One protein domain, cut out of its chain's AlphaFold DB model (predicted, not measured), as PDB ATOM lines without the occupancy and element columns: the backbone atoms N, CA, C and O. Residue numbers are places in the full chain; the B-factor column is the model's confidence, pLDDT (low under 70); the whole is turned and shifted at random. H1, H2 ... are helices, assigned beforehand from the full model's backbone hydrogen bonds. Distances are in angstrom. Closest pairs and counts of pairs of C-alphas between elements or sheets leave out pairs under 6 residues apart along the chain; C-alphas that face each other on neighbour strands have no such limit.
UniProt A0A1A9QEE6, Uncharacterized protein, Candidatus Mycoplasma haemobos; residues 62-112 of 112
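What this domain is: This is residues 62 to 112 of the 112 residues of an uncharacterized protein of Candidatus Mycoplasma haemobos (UniProt A0A1A9QEE6). With little regular structure, the domain is a loose, elongated run of loops: residues 62 to 77 fold back on themselves as a narrow arm whose tip, residues 67 to 72, sticks out, and two short helices, H1 then H2, lie towards the other end. The printed part has 51 residues, of which 11 are in these two named helices, with no named strand; the class is all helix. It is loose, with a radius of gyration of the C-alphas of 13.4 A, and spans 43 by 23 by 12 A, only just flat.

Where its parts are: Residues 62 to 89 hold no named element. H1, residues 90 to 96, begins at C-alpha 90 (0.037, 6.246, -42.424) and measures 10.0 A. H2, residues 102 to 105, ends at C-alpha 105 (-2.946, -7.343, -42.951).

How they stand to each other: Residues 62 to 63 pair antiparallel with 76 to 77, and 66 to 67 with 72 to 73. A tight link joins H1 to H2. They are close but not clearly touching; their closest C-alphas, of Lys 91 and Lys 104, are 7.7 A apart. In H1 every O i to N i+4 pair is within hydrogen-bond range; H2 is too short for one.

The domain as a whole: The C-alphas of Asp 69 and Asn 100, the farthest apart, are 43.1 A apart. The printed part has no cut. Residues 110 to 112 have pLDDT under 70.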
ATOM      1  N   ARG A  62      -4.257  11.303 -51.829       92.94
ATOM      2  CA  ARG A  62      -3.142  11.243 -52.772       92.94
ATOM      3  C   ARG A  62      -3.263  12.374 -53.778       92.94
ATOM      4  O   ARG A  62      -4.364  12.706 -54.207       92.94
ATOM      5  N   SER A  63      -2.135  12.939 -54.180       91.38
ATOM      6  CA  SER A  63      -2.088  13.948 -55.233       91.38
ATOM      7  C   SER A  63      -0.788  13.829 -56.012       91.38
ATOM      8  O   SER A  63       0.275  13.588 -55.444       91.38
ATOM      9  N   THR A  64      -0.864  14.074 -57.318       90.19
ATOM     10  CA  THR A  64       0.309  14.255 -58.185       90.19
ATOM     11  C   THR A  64       0.972  15.622 -57.995       90.19
ATOM     12  O   THR A  64       1.966  15.925 -58.651       90.19
ATOM     13  N   GLY A  65       0.434  16.454 -57.101       88.00
ATOM     14  CA  GLY A  65       0.858  17.830 -56.919       88.00
ATOM     15  C   GLY A  65       0.287  18.755 -57.991       88.00
ATOM     16  O   GLY A  65      -0.422  18.343 -58.910       88.00
ATOM     17  N   PHE A  66       0.580  20.039 -57.838       84.38
ATOM     18  CA  PHE A  66       0.184  21.088 -58.767       84.38
ATOM     19  C   PHE A  66       1.184  22.240 -58.696       84.38
ATOM     20  O   PHE A  66       1.653  22.593 -57.614       84.38
ATOM     21  N   VAL A  67       1.504  22.830 -59.844       83.88
ATOM     22  CA  VAL A  67       2.350  24.020 -59.936       83.88
ATOM     23  C   VAL A  67       1.599  25.072 -60.739       83.88
ATOM     24  O   VAL A  67       1.096  24.792 -61.822       83.88
ATOM     25  N   SER A  68       1.535  26.274 -60.186       81.75
ATOM     26  CA  SER A  68       1.056  27.501 -60.820       81.75
ATOM     27  C   SER A  68       2.003  28.641 -60.462       81.75
ATOM     28  O   SER A  68       2.852  28.478 -59.583       81.75
ATOM     29  N   ASP A  69       1.820  29.798 -61.092       82.38
ATOM     30  CA  ASP A  69       2.638  30.989 -60.837       82.38
ATOM     31  C   ASP A  69       2.556  31.470 -59.375       82.38
ATOM     32  O   ASP A  69       3.488  32.083 -58.862       82.38
ATOM     33  N   GLU A  70       1.459  31.154 -58.683       81.38
ATOM     34  CA  GLU A  70       1.184  31.606 -57.314       81.38
ATOM     35  C   GLU A  70       1.371  30.503 -56.260       81.38
ATOM     36  O   GLU A  70       1.677  30.791 -55.101       81.38
ATOM     37  N   PHE A  71       1.186  29.231 -56.637       77.31
ATOM     38  CA  PHE A  71       1.171  28.106 -55.699       77.31
ATOM     39  C   PHE A  71       1.863  26.865 -56.250       77.31
ATOM     40  O   PHE A  71       1.624  26.443 -57.382       77.31
ATOM     41  N   LYS A  72       2.632  26.210 -55.378       84.69
ATOM     42  CA  LYS A  72       3.186  24.873 -55.588       84.69
ATOM     43  C   LYS A  72       2.706  23.944 -54.480       84.69
ATOM     44  O   LYS A  72       2.981  24.179 -53.306       84.69
ATOM     45  N   THR A  73       2.039  22.863 -54.855       85.94
ATOM     46  CA  THR A  73       1.744  21.735 -53.969       85.94
ATOM     47  C   THR A  73       2.555  20.538 -54.455       85.94
ATOM     48  O   THR A  73       2.357  20.121 -55.596       85.94
ATOM     49  N   PRO A  74       3.495  19.998 -53.661       89.62
ATOM     50  CA  PRO A  74       4.229  18.807 -54.067       89.62
ATOM     51  C   PRO A  74       3.282  17.601 -54.170       89.62
ATOM     52  O   PRO A  74       2.226  17.599 -53.527       89.62
ATOM     53  N   PRO A  75       3.641  16.575 -54.958       93.12
ATOM     54  CA  PRO A  75       2.963  15.290 -54.885       93.12
ATOM     55  C   PRO A  75       3.021  14.721 -53.462       93.12
ATOM     56  O   PRO A  75       3.936  15.028 -52.693       93.12
ATOM     57  N   TYR A  76       2.047  13.884 -53.115       93.62
ATOM     58  CA  TYR A  76       2.015  13.164 -51.842       93.62
ATOM     59  C   TYR A  76       1.118  11.923 -51.919       93.62
ATOM     60  O   TYR A  76       0.162  11.871 -52.695       93.62
ATOM     61  N   ASP A  77       1.381  10.956 -51.040       95.12
ATOM     62  CA  ASP A  77       0.475   9.850 -50.713       95.12
ATOM     63  C   ASP A  77       0.395   9.710 -49.186       95.12
ATOM     64  O   ASP A  77       1.309   9.192 -48.541       95.12
ATOM     65  N   LEU A  78      -0.696  10.180 -48.578       94.50
ATOM     66  CA  LEU A  78      -0.875  10.146 -47.123       94.50
ATOM     67  C   LEU A  78      -0.995   8.714 -46.571       94.50
ATOM     68  O   LEU A  78      -0.750   8.493 -45.382       94.50
ATOM     69  N   ILE A  79      -1.343   7.740 -47.418       94.50
ATOM     70  CA  ILE A  79      -1.561   6.347 -47.027       94.50
ATOM     71  C   ILE A  79      -0.253   5.563 -47.088       94.50
ATOM     72  O   ILE A  79       0.198   5.033 -46.072       94.50
ATOM     73  N   LEU A  80       0.358   5.488 -48.270       94.69
ATOM     74  CA  LEU A  80       1.526   4.643 -48.523       94.69
ATOM     75  C   LEU A  80       2.846   5.410 -48.395       94.69
ATOM     76  O   LEU A  80       3.859   4.817 -48.024       94.69
ATOM     77  N   GLY A  81       2.840   6.726 -48.611       94.00
ATOM     78  CA  GLY A  81       4.062   7.517 -48.756       94.00
ATOM     79  C   GLY A  81       4.794   7.191 -50.057       94.00
ATOM     80  O   GLY A  81       4.169   6.908 -51.073       94.00
ATOM     81  N   GLY A  82       6.128   7.226 -50.028       90.69
ATOM     82  CA  GLY A  82       6.962   6.885 -51.189       90.69
ATOM     83  C   GLY A  82       7.172   8.023 -52.190       90.69
ATOM     84  O   GLY A  82       7.800   7.813 -53.222       90.69
ATOM     85  N   ILE A  83       6.691   9.227 -51.879       94.50
ATOM     86  CA  ILE A  83       6.962  10.427 -52.669       94.50
ATOM     87  C   ILE A  83       8.230  11.118 -52.160       94.50
ATOM     88  O   ILE A  83       8.427  11.264 -50.952       94.50
ATOM     89  N   GLU A  84       9.090  11.562 -53.080       92.56
ATOM     90  CA  GLU A  84      10.323  12.278 -52.748       92.56
ATOM     91  C   GLU A  84      10.034  13.509 -51.873       92.56
ATOM     92  O   GLU A  84       9.160  14.326 -52.164       92.56
ATOM     93  N   GLY A  85      10.761  13.626 -50.760       91.00
ATOM     94  CA  GLY A  85      10.580  14.703 -49.787       91.00
ATOM     95  C   GLY A  85       9.416  14.510 -48.804       91.00
ATOM     96  O   GLY A  85       9.352  15.239 -47.809       91.00
ATOM     97  N   GLN A  86       8.535  13.521 -49.000       94.12
ATOM     98  CA  GLN A  86       7.492  13.193 -48.027       94.12
ATOM     99  C   GLN A  86       8.091  12.433 -46.835       94.12
ATOM    100  O   GLN A  86       8.584  11.317 -46.964       94.12
ATOM    101  N   ARG A  87       8.032  13.044 -45.645       94.38
ATOM    102  CA  ARG A  87       8.699  12.525 -44.436       94.38
ATOM    103  C   ARG A  87       7.925  11.438 -43.695       94.38
ATOM    104  O   ARG A  87       8.543  10.657 -42.979       94.38
ATOM    105  N   THR A  88       6.597  11.455 -43.786       95.44
ATOM    106  CA  THR A  88       5.712  10.568 -43.025       95.44
ATOM    107  C   THR A  88       4.508  10.115 -43.846       95.44
ATOM    108  O   THR A  88       4.025  10.834 -44.723       95.44
ATOM    109  N   SER A  89       4.006   8.917 -43.548       96.31
ATOM    110  CA  SER A  89       2.752   8.371 -44.079       96.31
ATOM    111  C   SER A  89       2.057   7.496 -43.037       96.31
ATOM    112  O   SER A  89       2.670   7.081 -42.046       96.31
ATOM    113  N   TYR A  90       0.780   7.184 -43.263       95.75
ATOM    114  CA  TYR A  90       0.037   6.246 -42.424       95.75
ATOM    115  C   TYR A  90       0.731   4.878 -42.338       95.75
ATOM    116  O   TYR A  90       0.914   4.355 -41.237       95.75
ATOM    117  N   LYS A  91       1.180   4.328 -43.477       96.38
ATOM    118  CA  LYS A  91       1.935   3.070 -43.535       96.38
ATOM    119  C   LYS A  91       3.159   3.108 -42.626       96.38
ATOM    120  O   LYS A  91       3.308   2.229 -41.779       96.38
ATOM    121  N   GLN A  92       3.985   4.148 -42.752       96.44
ATOM    122  CA  GLN A  92       5.192   4.285 -41.941       96.44
ATOM    123  C   GLN A  92       4.863   4.318 -40.445       96.44
ATOM    124  O   GLN A  92       5.502   3.619 -39.670       96.44
ATOM    125  N   GLN A  93       3.834   5.067 -40.033       97.44
ATOM    126  CA  GLN A  93       3.409   5.118 -38.629       97.44
ATOM    127  C   GLN A  93       2.955   3.742 -38.123       97.44
ATOM    128  O   GLN A  93       3.358   3.299 -37.046       97.44
ATOM    129  N   VAL A  94       2.144   3.029 -38.905       97.56
ATOM    130  CA  VAL A  94       1.679   1.682 -38.551       97.56
ATOM    131  C   VAL A  94       2.842   0.697 -38.412       97.56
ATOM    132  O   VAL A  94       2.833  -0.126 -37.494       97.56
ATOM    133  N   GLU A  95       3.839   0.776 -39.293       96.25
ATOM    134  CA  GLU A  95       5.033  -0.070 -39.246       96.25
ATOM    135  C   GLU A  95       5.930   0.286 -38.053       96.25
ATOM    136  O   GLU A  95       6.260  -0.601 -37.267       96.25
ATOM    137  N   THR A  96       6.232   1.574 -37.845       97.31
ATOM    138  CA  THR A  96       7.037   2.068 -36.713       97.31
ATOM    139  C   THR A  96       6.450   1.658 -35.365       97.31
ATOM    140  O   THR A  96       7.178   1.200 -34.488       97.31
ATOM    141  N   PHE A  97       5.134   1.785 -35.194       97.50
ATOM    142  CA  PHE A  97       4.462   1.444 -33.936       97.50
ATOM    143  C   PHE A  97       3.926   0.008 -33.896       97.50
ATOM    144  O   PHE A  97       3.122  -0.321 -33.018       97.50
ATOM    145  N   ASN A  98       4.328  -0.826 -34.860       96.25
ATOM    146  CA  ASN A  98       3.907  -2.213 -35.038       96.25
ATOM    147  C   ASN A  98       2.397  -2.441 -34.820       96.25
ATOM    148  O   ASN A  98       1.969  -3.401 -34.175       96.25
ATOM    149  N   LYS A  99       1.560  -1.544 -35.349       97.50
ATOM    150  CA  LYS A  99       0.104  -1.672 -35.234       97.50
ATOM    151  C   LYS A  99      -0.399  -2.749 -36.187       97.50
ATOM    152  O   LYS A  99       0.153  -2.932 -37.272       97.50
ATOM    153  N   ASN A 100      -1.442  -3.465 -35.780       95.19
ATOM    154  CA  ASN A 100      -2.151  -4.391 -36.653       95.19
ATOM    155  C   ASN A 100      -3.399  -3.693 -37.189       95.19
ATOM    156  O   ASN A 100      -4.335  -3.426 -36.441       95.19
ATOM    157  N   THR A 101      -3.378  -3.346 -38.469       94.19
ATOM    158  CA  THR A 101      -4.484  -2.664 -39.141       94.19
ATOM    159  C   THR A 101      -4.934  -3.503 -40.323       94.19
ATOM    160  O   THR A 101      -4.153  -4.283 -40.872       94.19
ATOM    161  N   TRP A 102      -6.188  -3.331 -40.743       91.50
ATOM    162  CA  TRP A 102      -6.735  -4.048 -41.897       91.50
ATOM    163  C   TRP A 102      -5.859  -3.891 -43.147       91.50
ATOM    164  O   TRP A 102      -5.582  -4.864 -43.846       91.50
ATOM    165  N   LEU A 103      -5.353  -2.679 -43.394       90.69
ATOM    166  CA  LEU A 103      -4.535  -2.408 -44.572       90.69
ATOM    167  C   LEU A 103      -3.148  -3.072 -44.494       90.69
ATOM    168  O   LEU A 103      -2.678  -3.611 -45.497       90.69
ATOM    169  N   LYS A 104      -2.527  -3.115 -43.303       94.56
ATOM    170  CA  LYS A 104      -1.283  -3.874 -43.076       94.56
ATOM    171  C   LYS A 104      -1.504  -5.370 -43.306       94.56
ATOM    172  O   LYS A 104      -0.701  -6.000 -43.986       94.56
ATOM    173  N   ALA A 105      -2.605  -5.927 -42.794       93.69
ATOM    174  CA  ALA A 105      -2.946  -7.343 -42.951       93.69
ATOM    175  C   ALA A 105      -3.161  -7.751 -44.421       93.69
ATOM    176  O   ALA A 105      -2.876  -8.885 -44.795       93.69
ATOM    177  N   LYS A 106      -3.593  -6.817 -45.277       91.50
ATOM    178  CA  LYS A 106      -3.701  -7.013 -46.735       91.50
ATOM    179  C   LYS A 106      -2.383  -6.809 -47.497       91.50
ATOM    180  O   LYS A 106      -2.390  -6.769 -48.728       91.50
ATOM    181  N   GLY A 107      -1.262  -6.642 -46.795       92.69
ATOM    182  CA  GLY A 107       0.043  -6.397 -47.407       92.69
ATOM    183  C   GLY A 107       0.134  -5.039 -48.099       92.69
ATOM    184  O   GLY A 107       0.823  -4.920 -49.104       92.69
ATOM    185  N   TRP A 108      -0.593  -4.030 -47.604       91.25
ATOM    186  CA  TRP A 108      -0.661  -2.687 -48.199       91.25
ATOM    187  C   TRP A 108      -1.220  -2.642 -49.630       91.25
ATOM    188  O   TRP A 108      -1.125  -1.612 -50.295       91.25
ATOM    189  N   ASN A 109      -1.857  -3.724 -50.087       84.50
ATOM    190  CA  ASN A 109      -2.531  -3.771 -51.377       84.50
ATOM    191  C   ASN A 109      -3.855  -3.005 -51.304       84.50
ATOM    192  O   ASN A 109      -4.902  -3.564 -50.957       84.50
ATOM    193  N   ASN A 110      -3.787  -1.717 -51.636       69.81
ATOM    194  CA  ASN A 110      -4.946  -0.884 -51.915       69.81
ATOM    195  C   ASN A 110      -4.965  -0.610 -53.418       69.81
ATOM    196  O   ASN A 110      -4.198   0.230 -53.889       69.81
ATOM    197  N   LYS A 111      -5.761  -1.372 -54.175       55.09
ATOM    198  CA  LYS A 111      -5.998  -1.049 -55.584       55.09
ATOM    199  C   LYS A 111      -6.852   0.216 -55.590       55.09
ATOM    200  O   LYS A 111      -7.902   0.212 -54.971       55.09
ATOM    201  N   SER A 112      -6.364   1.265 -56.228       52.31
ATOM    202  CA  SER A 112      -7.116   2.470 -56.583       52.31
ATOM    203  C   SER A 112      -6.840   2.747 -58.044       52.31
ATOM    204  O   SER A 112      -5.629   2.685 -58.366       52.31
TER     205      SER A 112